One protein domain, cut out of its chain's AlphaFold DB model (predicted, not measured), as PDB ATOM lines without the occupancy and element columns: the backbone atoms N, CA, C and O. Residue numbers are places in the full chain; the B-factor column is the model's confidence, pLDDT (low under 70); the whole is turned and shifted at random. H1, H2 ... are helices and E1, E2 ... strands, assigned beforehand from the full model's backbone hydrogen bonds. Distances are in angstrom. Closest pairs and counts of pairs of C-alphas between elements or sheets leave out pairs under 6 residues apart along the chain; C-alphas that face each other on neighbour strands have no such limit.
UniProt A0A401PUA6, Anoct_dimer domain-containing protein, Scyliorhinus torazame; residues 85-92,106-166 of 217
ATOM      1  N   THR A  85      30.761  51.543 -15.721       64.75
ATOM      2  CA  THR A  85      31.185  51.582 -14.313       64.75
ATOM      3  C   THR A  85      30.631  50.412 -13.499       64.75
ATOM      4  O   THR A  85      31.315  49.910 -12.607       64.75
ATOM      5  N   LYS A  86      29.446  49.914 -13.858       59.62
ATOM      6  CA  LYS A  86      28.717  48.876 -13.114       59.62
ATOM      7  C   LYS A  86      29.232  47.457 -13.372       59.62
ATOM      8  O   LYS A  86      29.003  46.567 -12.559       59.62
ATOM      9  N   GLU A  87      29.966  47.240 -14.464       55.03
ATOM     10  CA  GLU A  87      30.634  45.959 -14.740       55.03
ATOM     11  C   GLU A  87      31.970  45.833 -13.994       55.03
ATOM     12  O   GLU A  87      32.320  44.753 -13.517       55.03
ATOM     13  N   SER A  88      32.694  46.946 -13.816       50.72
ATOM     14  CA  SER A  88      34.002  46.947 -13.143       50.72
ATOM     15  C   SER A  88      33.925  46.583 -11.652       50.72
ATOM     16  O   SER A  88      34.822  45.918 -11.129       50.72
ATOM     17  N   GLU A  89      32.824  46.935 -10.983       53.62
ATOM     18  CA  GLU A  89      32.583  46.618  -9.569       53.62
ATOM     19  C   GLU A  89      32.271  45.129  -9.343       53.62
ATOM     20  O   GLU A  89      32.634  44.585  -8.301       53.62
ATOM     21  N   LYS A  90      31.701  44.429 -10.339       51.62
ATOM     22  CA  LYS A  90      31.484  42.968 -10.291       51.62
ATOM     23  C   LYS A  90      32.810  42.193 -10.254       51.62
ATOM     24  O   LYS A  90      32.898  41.204  -9.542       51.62
ATOM     25  N   SER A  91      33.847  42.666 -10.953       51.16
ATOM     26  CA  SER A  91      35.166  42.000 -10.995       51.16
ATOM     27  C   SER A  91      36.062  42.254  -9.772       51.16
ATOM     28  O   SER A  91      37.071  41.578  -9.600       51.16
ATOM     29  N   ARG A  92      35.719  43.237  -8.927       51.69
ATOM     30  CA  ARG A  92      36.506  43.626  -7.740       51.69
ATOM     31  C   ARG A  92      35.859  43.252  -6.406       51.69
ATOM     32  O   ARG A  92      36.529  43.330  -5.385       51.69
ATOM     33  N   SER A 106      22.453  43.636  -5.407       60.75
ATOM     34  CA  SER A 106      21.825  42.432  -5.976       60.75
ATOM     35  C   SER A 106      20.523  42.744  -6.719       60.75
ATOM     36  O   SER A 106      20.213  42.107  -7.723       60.75
ATOM     37  N   LYS A 107      19.761  43.747  -6.270       66.38
ATOM     38  CA  LYS A 107      18.531  44.170  -6.946       66.38
ATOM     39  C   LYS A 107      18.832  44.904  -8.257       66.38
ATOM     40  O   LYS A 107      18.276  44.543  -9.286       66.38
ATOM     41  N   LEU A 108      19.766  45.858  -8.236       63.53
ATOM     42  CA  LEU A 108      20.170  46.621  -9.428       63.53
ATOM     43  C   LEU A 108      20.768  45.731 -10.526       63.53
ATOM     44  O   LEU A 108      20.499  45.932 -11.708       63.53
ATOM     45  N   THR A 109      21.564  44.732 -10.141       68.25
ATOM     46  CA  THR A 109      22.158  43.780 -11.093       68.25
ATOM     47  C   THR A 109      21.115  42.844 -11.703       68.25
ATOM     48  O   THR A 109      21.188  42.566 -12.898       68.25
ATOM     49  N   ASN A 110      20.109  42.420 -10.930       77.00
ATOM     50  CA  ASN A 110      18.988  41.638 -11.452       77.00
ATOM     51  C   ASN A 110      18.132  42.435 -12.444       77.00
ATOM     52  O   ASN A 110      17.792  41.902 -13.501       77.00
ATOM     53  N   ASP A 111      17.831  43.701 -12.141       80.94
ATOM     54  CA  ASP A 111      17.064  44.574 -13.037       80.94
ATOM     55  C   ASP A 111      17.814  44.769 -14.371       80.94
ATOM     56  O   ASP A 111      17.234  44.607 -15.443       80.94
ATOM     57  N   MET A 112      19.137  44.978 -14.331       81.00
ATOM     58  CA  MET A 112      19.966  45.067 -15.543       81.00
ATOM     59  C   MET A 112      19.992  43.777 -16.357       81.00
ATOM     60  O   MET A 112      19.875  43.805 -17.581       81.00
ATOM     61  N   GLU A 113      20.138  42.628 -15.699       85.25
ATOM     62  CA  GLU A 113      20.109  41.334 -16.379       85.25
ATOM     63  C   GLU A 113      18.735  41.049 -16.999       85.25
ATOM     64  O   GLU A 113      18.646  40.441 -18.072       85.25
ATOM     65  N   GLN A 114      17.659  41.501 -16.356       90.19
ATOM     66  CA  GLN A 114      16.302  41.417 -16.880       90.19
ATOM     67  C   GLN A 114      16.107  42.323 -18.100       90.19
ATOM     68  O   GLN A 114      15.616  41.842 -19.127       90.19
ATOM     69  N   ASP A 115      16.570  43.570 -18.040       90.50
ATOM     70  CA  ASP A 115      16.542  44.499 -19.171       90.50
ATOM     71  C   ASP A 115      17.321  43.933 -20.360       90.50
ATOM     72  O   ASP A 115      16.829  43.936 -21.488       90.50
ATOM     73  N   THR A 116      18.506  43.364 -20.129       91.69
ATOM     74  CA  THR A 116      19.294  42.689 -21.172       91.69
ATOM     75  C   THR A 116      18.535  41.513 -21.788       91.69
ATOM     76  O   THR A 116      18.491  41.366 -23.012       91.69
ATOM     77  N   LYS A 117      17.875  40.682 -20.972       94.69
ATOM     78  CA  LYS A 117      17.048  39.566 -21.469       94.69
ATOM     79  C   LYS A 117      15.883  40.063 -22.326       94.69
ATOM     80  O   LYS A 117      15.611  39.480 -23.379       94.69
ATOM     81  N   TRP A 118      15.200  41.123 -21.904       95.81
ATOM     82  CA  TRP A 118      14.085  41.705 -22.649       95.81
ATOM     83  C   TRP A 118      14.536  42.361 -23.948       95.81
ATOM     84  O   TRP A 118      13.922  42.102 -24.984       95.81
ATOM     85  N   ARG A 119      15.647  43.101 -23.929       95.62
ATOM     86  CA  ARG A 119      16.264  43.682 -25.130       95.62
ATOM     87  C   ARG A 119      16.622  42.603 -26.142       95.62
ATOM     88  O   ARG A 119      16.173  42.653 -27.284       95.62
ATOM     89  N   ASN A 120      17.309  41.549 -25.709       95.31
ATOM     90  CA  ASN A 120      17.668  40.433 -26.586       95.31
ATOM     91  C   ASN A 120      16.439  39.720 -27.164       95.31
ATOM     92  O   ASN A 120      16.425  39.348 -28.340       95.31
ATOM     93  N   LYS A 121      15.381  39.550 -26.363       97.50
ATOM     94  CA  LYS A 121      14.109  38.990 -26.836       97.50
ATOM     95  C   LYS A 121      13.446  39.901 -27.870       97.50
ATOM     96  O   LYS A 121      12.978  39.403 -28.891       97.50
ATOM     97  N   PHE A 122      13.432  41.208 -27.631       96.31
ATOM     98  CA  PHE A 122      12.870  42.198 -28.543       96.31
ATOM     99  C   PHE A 122      13.615  42.214 -29.883       96.31
ATOM    100  O   PHE A 122      12.993  41.999 -30.920       96.31
ATOM    101  N   LEU A 123      14.949  42.314 -29.874       95.69
ATOM    102  CA  LEU A 123      15.770  42.279 -31.092       95.69
ATOM    103  C   LEU A 123      15.632  40.952 -31.856       95.69
ATOM    104  O   LEU A 123      15.626  40.919 -33.085       95.69
ATOM    105  N   LYS A 124      15.490  39.827 -31.143       96.19
ATOM    106  CA  LYS A 124      15.198  38.532 -31.774       96.19
ATOM    107  C   LYS A 124      13.828  38.527 -32.449       96.19
ATOM    108  O   LYS A 124      13.696  37.942 -33.521       96.19
ATOM    109  N   ASN A 125      12.825  39.151 -31.840       95.75
ATOM    110  CA  ASN A 125      11.501  39.270 -32.437       95.75
ATOM    111  C   ASN A 125      11.526  40.167 -33.679       95.75
ATOM    112  O   ASN A 125      10.952  39.766 -34.683       95.75
ATOM    113  N   LEU A 126      12.254  41.290 -33.661       93.94
ATOM    114  CA  LEU A 126      12.418  42.145 -34.846       93.94
ATOM    115  C   LEU A 126      13.009  41.371 -36.031       93.94
ATOM    116  O   LEU A 126      12.446  41.400 -37.120       93.94
ATOM    117  N   ARG A 127      14.069  40.582 -35.796       92.12
ATOM    118  CA  ARG A 127      14.660  39.713 -36.833       92.12
ATOM    119  C   ARG A 127      13.691  38.659 -37.362       92.12
ATOM    120  O   ARG A 127      13.737  38.313 -38.535       92.12
ATOM    121  N   ARG A 128      12.822  38.121 -36.502       93.31
ATOM    122  CA  ARG A 128      11.795  37.143 -36.906       93.31
ATOM    123  C   ARG A 128      10.666  37.775 -37.714       93.31
ATOM    124  O   ARG A 128      10.023  37.052 -38.463       93.31
ATOM    125  N   SER A 129      10.435  39.076 -37.560       89.38
ATOM    126  CA  SER A 129       9.466  39.847 -38.344       89.38
ATOM    127  C   SER A 129      10.015  40.310 -39.698       89.38
ATOM    128  O   SER A 129       9.384  41.139 -40.342       89.38
ATOM    129  N   GLU A 130      11.181  39.800 -40.120       89.25
ATOM    130  CA  GLU A 130      11.818  40.108 -41.410       89.25
ATOM    131  C   GLU A 130      12.170  41.596 -41.598       89.25
ATOM    132  O   GLU A 130      12.329  42.060 -42.721       89.25
ATOM    133  N   LEU A 131      12.326  42.352 -40.505       93.44
ATOM    134  CA  LEU A 131      12.828  43.724 -40.568       93.44
ATOM    135  C   LEU A 131      14.339  43.724 -40.808       93.44
ATOM    136  O   LEU A 131      15.073  42.942 -40.194       93.44
ATOM    137  N   LEU A 132      14.799  44.620 -41.678       94.50
ATOM    138  CA  LEU A 132      16.221  44.831 -41.919       94.50
ATOM    139  C   LEU A 132      16.790  45.676 -40.780       94.50
ATOM    140  O   LEU A 132      16.169  46.649 -40.348       94.50
ATOM    141  N   MET A 133      17.957  45.285 -40.272       95.25
ATOM    142  CA  MET A 133      18.580  45.973 -39.148       95.25
ATOM    143  C   MET A 133      20.105  45.992 -39.234       95.25
ATOM    144  O   MET A 133      20.723  44.971 -39.535       95.25
ATOM    145  N   GLU A 134      20.689  47.132 -38.881       95.38
ATOM    146  CA  GLU A 134      22.124  47.331 -38.672       95.38
ATOM    147  C   GLU A 134      22.363  47.796 -37.233       95.38
ATOM    148  O   GLU A 134      21.564  48.543 -36.668       95.38
ATOM    149  N   MET A 135      23.444  47.324 -36.610       95.00
ATOM    150  CA  MET A 135      23.790  47.689 -35.238       95.00
ATOM    151  C   MET A 135      25.123  48.423 -35.217       95.00
ATOM    152  O   MET A 135      26.107  47.950 -35.785       95.00
ATOM    153  N   HIS A 136      25.146  49.560 -34.534       94.81
ATOM    154  CA  HIS A 136      26.327  50.381 -34.331       94.81
ATOM    155  C   HIS A 136      26.503  50.657 -32.846       94.81
ATOM    156  O   HIS A 136      25.535  50.867 -32.116       94.81
ATOM    157  N   GLU A 137      27.751  50.710 -32.406       94.69
ATOM    158  CA  GLU A 137      28.095  50.996 -31.022       94.69
ATOM    159  C   GLU A 137      29.036  52.196 -30.981       94.69
ATOM    160  O   GLU A 137      30.024  52.263 -31.714       94.69
ATOM    161  N   ALA A 138      28.723  53.153 -30.114       93.88
ATOM    162  CA  ALA A 138      29.589  54.274 -29.796       93.88
ATOM    163  C   ALA A 138      30.050  54.124 -28.348       93.88
ATOM    164  O   ALA A 138      29.293  54.357 -27.401       93.88
ATOM    165  N   GLN A 139      31.307  53.722 -28.177       91.50
ATOM    166  CA  GLN A 139      31.904  53.564 -26.860       91.50
ATOM    167  C   GLN A 139      32.548  54.875 -26.398       91.50
ATOM    168  O   GLN A 139      33.361  55.482 -27.092       91.50
ATOM    169  N   SER A 140      32.195  55.295 -25.188       87.81
ATOM    170  CA  SER A 140      32.854  56.366 -24.444       87.81
ATOM    171  C   SER A 140      33.586  55.784 -23.230       87.81
ATOM    172  O   SER A 140      33.488  54.598 -22.932       87.81
ATOM    173  N   GLN A 141      34.307  56.617 -22.479       85.75
ATOM    174  CA  GLN A 141      35.072  56.172 -21.306       85.75
ATOM    175  C   GLN A 141      34.193  55.612 -20.175       85.75
ATOM    176  O   GLN A 141      34.661  54.811 -19.374       85.75
ATOM    177  N   LYS A 142      32.935  56.062 -20.072       89.25
ATOM    178  CA  LYS A 142      32.025  55.713 -18.963       89.25
ATOM    179  C   LYS A 142      30.790  54.929 -19.392       89.25
ATOM    180  O   LYS A 142      30.138  54.329 -18.545       89.25
ATOM    181  N   GLN A 143      30.446  54.966 -20.674       92.38
ATOM    182  CA  GLN A 143      29.197  54.422 -21.190       92.38
ATOM    183  C   GLN A 143      29.366  53.972 -22.638       92.38
ATOM    184  O   GLN A 143      30.147  54.567 -23.383       92.38
ATOM    185  N   THR A 144      28.582  52.978 -23.030       94.00
ATOM    186  CA  THR A 144      28.419  52.533 -24.412       94.00
ATOM    187  C   THR A 144      27.008  52.880 -24.861       94.00
ATOM    188  O   THR A 144      26.038  52.548 -24.181       94.00
ATOM    189  N   ILE A 145      26.887  53.575 -25.989       95.50
ATOM    190  CA  ILE A 145      25.599  53.864 -26.620       95.50
ATOM    191  C   ILE A 145      25.446  52.930 -27.809       95.50
ATOM    192  O   ILE A 145      26.307  52.872 -28.684       95.50
ATOM    193  N   HIS A 146      24.337  52.213 -27.833       96.38
ATOM    194  CA  HIS A 146      23.985  51.282 -28.886       96.38
ATOM    195  C   HIS A 146      22.916  51.904 -29.768       96.38
ATOM    196  O   HIS A 146      21.911  52.410 -29.267       96.38
ATOM    197  N   TYR A 147      23.126  51.824 -31.075       96.88
ATOM    198  CA  TYR A 147      22.203  52.269 -32.104       96.88
ATOM    199  C   TYR A 147      21.801  51.058 -32.937       96.88
ATOM    200  O   TYR A 147      22.649  50.380 -33.511       96.88
ATOM    201  N   VAL A 148      20.505  50.792 -33.024       97.00
ATOM    202  CA  VAL A 148      19.947  49.807 -33.948       97.00
ATOM    203  C   VAL A 148      19.136  50.554 -34.984       97.00
ATOM    204  O   VAL A 148      18.074  51.103 -34.694       97.00
ATOM    205  N   VAL A 149      19.673  50.586 -36.189       96.31
ATOM    206  CA  VAL A 149      19.093  51.234 -37.352       96.31
ATOM    207  C   VAL A 149      18.199  50.217 -38.051       96.31
ATOM    208  O   VAL A 149      18.593  49.064 -38.226       96.31
ATOM    209  N   LEU A 150      16.977  50.612 -38.395       96.31
ATOM    210  CA  LEU A 150      15.940  49.737 -38.932       96.31
ATOM    211  C   LEU A 150      15.445  50.231 -40.291       96.31
ATOM    212  O   LEU A 150      15.258  51.432 -40.498       96.31
ATOM    213  N   ASN A 151      15.158  49.275 -41.167       95.69
ATOM    214  CA  ASN A 151      14.406  49.466 -42.398       95.69
ATOM    215  C   ASN A 151      13.290  48.418 -42.480       95.69
ATOM    216  O   ASN A 151      13.470  47.248 -42.116       95.69
ATOM    217  N   VAL A 152      12.124  48.847 -42.948       93.50
ATOM    218  CA  VAL A 152      10.949  48.007 -43.131       93.50
ATOM    219  C   VAL A 152      10.816  47.658 -44.616       93.50
ATOM    220  O   VAL A 152      10.555  48.541 -45.436       93.50
ATOM    221  N   PRO A 153      10.920  46.371 -44.995       91.88
ATOM    222  CA  PRO A 153      10.713  45.968 -46.379       91.88
ATOM    223  C   PRO A 153       9.323  46.353 -46.885       91.88
ATOM    224  O   PRO A 153       8.328  46.234 -46.167       91.88
ATOM    225  N   TRP A 154       9.234  46.700 -48.170       89.88
ATOM    226  CA  TRP A 154       7.985  47.111 -48.824       89.88
ATOM    227  C   TRP A 154       6.803  46.170 -48.552       89.88
ATOM    228  O   TRP A 154       5.704  46.609 -48.233       89.88
ATOM    229  N   LYS A 155       7.033  44.853 -48.612       90.75
ATOM    230  CA  LYS A 155       5.992  43.849 -48.354       90.75
ATOM    231  C   LYS A 155       5.406  43.965 -46.942       90.75
ATOM    232  O   LYS A 155       4.196  43.821 -46.774       90.75
ATOM    233  N   ALA A 156       6.252  44.221 -45.945       90.12
ATOM    234  CA  ALA A 156       5.811  44.432 -44.573       90.12
ATOM    235  C   ALA A 156       5.051  45.761 -44.447       90.12
ATOM    236  O   ALA A 156       3.971  45.775 -43.859       90.12
ATOM    237  N   LEU A 157       5.543  46.841 -45.069       89.94
ATOM    238  CA  LEU A 157       4.838  48.129 -45.113       89.94
ATOM    239  C   LEU A 157       3.428  47.991 -45.699       89.94
ATOM    240  O   LEU A 157       2.476  48.453 -45.079       89.94
ATOM    241  N   CYS A 158       3.270  47.310 -46.838       89.56
ATOM    242  CA  CYS A 158       1.957  47.087 -47.447       89.56
ATOM    243  C   CYS A 158       1.016  46.285 -46.543       89.56
ATOM    244  O   CYS A 158      -0.130  46.686 -46.371       89.56
ATOM    245  N   TYR A 159       1.497  45.192 -45.939       91.62
ATOM    246  CA  TYR A 159       0.691  44.371 -45.031       91.62
ATOM    247  C   TYR A 159       0.163  45.184 -43.841       91.62
ATOM    248  O   TYR A 159      -1.015  45.109 -43.492       91.62
ATOM    249  N   PHE A 160       1.022  45.997 -43.220       90.88
ATOM    250  CA  PHE A 160       0.598  46.840 -42.105       90.88
ATOM    251  C   PHE A 160      -0.279  48.009 -42.560       90.88
ATOM    252  O   PHE A 160      -1.236  48.329 -41.862       90.88
ATOM    253  N   ALA A 161      -0.013  48.612 -43.720       92.00
ATOM    254  CA  ALA A 161      -0.856  49.665 -44.282       92.00
ATOM    255  C   ALA A 161      -2.283  49.169 -44.562       92.00
ATOM    256  O   ALA A 161      -3.240  49.870 -44.239       92.00
ATOM    257  N   GLU A 162      -2.428  47.950 -45.088       92.06
ATOM    258  CA  GLU A 162      -3.724  47.296 -45.299       92.06
ATOM    259  C   GLU A 162      -4.440  47.049 -43.968       92.06
ATOM    260  O   GLU A 162      -5.585  47.464 -43.793       92.06
ATOM    261  N   ASN A 163      -3.743  46.460 -42.991       92.12
ATOM    262  CA  ASN A 163      -4.315  46.197 -41.670       92.12
ATOM    263  C   ASN A 163      -4.711  47.477 -40.916       92.12
ATOM    264  O   ASN A 163      -5.651  47.450 -40.124       92.12
ATOM    265  N   MET A 164      -3.988  48.579 -41.132       92.38
ATOM    266  CA  MET A 164      -4.287  49.887 -40.542       92.38
ATOM    267  C   MET A 164      -5.303  50.696 -41.362       92.38
ATOM    268  O   MET A 164      -5.781  51.719 -40.879       92.38
ATOM    269  N   GLY A 165      -5.655  50.252 -42.573       91.31
ATOM    270  CA  GLY A 165      -6.578  50.961 -43.460       91.31
ATOM    271  C   GLY A 165      -6.041  52.306 -43.952       91.31
ATOM    272  O   GLY A 165      -6.812  53.256 -44.082       91.31
ATOM    273  N   LEU A 166      -4.728  52.411 -44.198       90.00
ATOM    274  CA  LEU A 166      -4.121  53.656 -44.665       90.00
ATOM    275  C   LEU A 166      -4.647  54.032 -46.051       90.00
ATOM    276  O   LEU A 166      -4.547  53.265 -47.010       90.00
TER     277      LEU A 166
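What this domain is: This is residues 85 to 92 and 106 to 166 of the 217 residues of the protein "Anoct_dimer domain-containing protein" of Scyliorhinus torazame (UniProt A0A401PUA6). Look for an open V whose two arms are a long two-stranded hairpin, E1 and E2, and a long helix, H2; the arms come together at residues 129 to 131, the link from H2 to E1. Past this closed end E2 leads into a shorter helix, H3, which sticks out with residues 159 to 164, while the very short helix H1 is near the hairpin's turn, at the open end of the V. The printed part has 69 residues, with three named helices and two named strands in the order H1, H2, E1, E2, H3; the sheet, in the order E1 - E2, is antiparallel, and the class is mixed, helices and strands. The whole is extended, a rod with a radius of gyration of the C-alphas of 17.3 A and spans of 55 by 25 by 18 A.

How they stand to each other: Begin at the hairpin of E1, residues 132 to 139, and E2, residues 143 to 151, where you will find antiparallel neighbours at 163 degrees between their directions. Check N 134 and O 149, 2.9 A apart, and N 147 and O 136, 2.8 A apart, both pairs within hydrogen-bond range. The C-alphas of Leu 132 and Asn 151, 5.0 A apart, face each other, as do those of Gln 139 and Thr 144, 4.4 A apart. Next look at H2, residues 106 to 128: its closest C-alpha pair with E1 is Arg 127 and Met 133, 7.7 A apart. H2 and E2 are apart. The closest C-alphas of H1, residues 85 to 88, and E2 are those of Thr 85 and Gln 143, 7.7 A apart. At the other end of E2, a tight link of 2 residues leads to H3, residues 154 to 164. No helix touches another helix. In H2 and H3 every O i to N i+4 pair is within hydrogen-bond range; H1 is too short for such a pair, and its one O i to N i+3 pair is within range.

Where its parts are: Find C-alpha 132 at (16.221, 44.831, -41.919); from there E1 runs 23.4 A to C-alpha 139, and E2 returns over 26.3 A from C-alpha 143 to C-alpha 151. H2 begins at C-alpha 106, at (21.825, 42.432, -5.976), and runs 32.9 A to C-alpha 128. H1 measures 5.5 A from C-alpha 85 to C-alpha 88. H3 measures 15.1 A and ends at C-alpha 164, at (-4.287, 49.887, -40.542).

The domain as a whole: Look from Arg 92 to Gly 165 for the two C-alphas farthest apart, 56.4 A. Residues 93 to 105 are not printed; C-alphas 92 and 106 are 14.8 A apart across this cut. The links H2 to E1, E1 to E2 and E2 to H3 are tight. Residues 113 to 122 of H2 stand free, as do residues 159 to 165, of which 159 to 164 belong to H3. In the B-factor column, pLDDT is under 70 at residues 85 to 92 and 106 to 109; the mean of the printed part is 86.3.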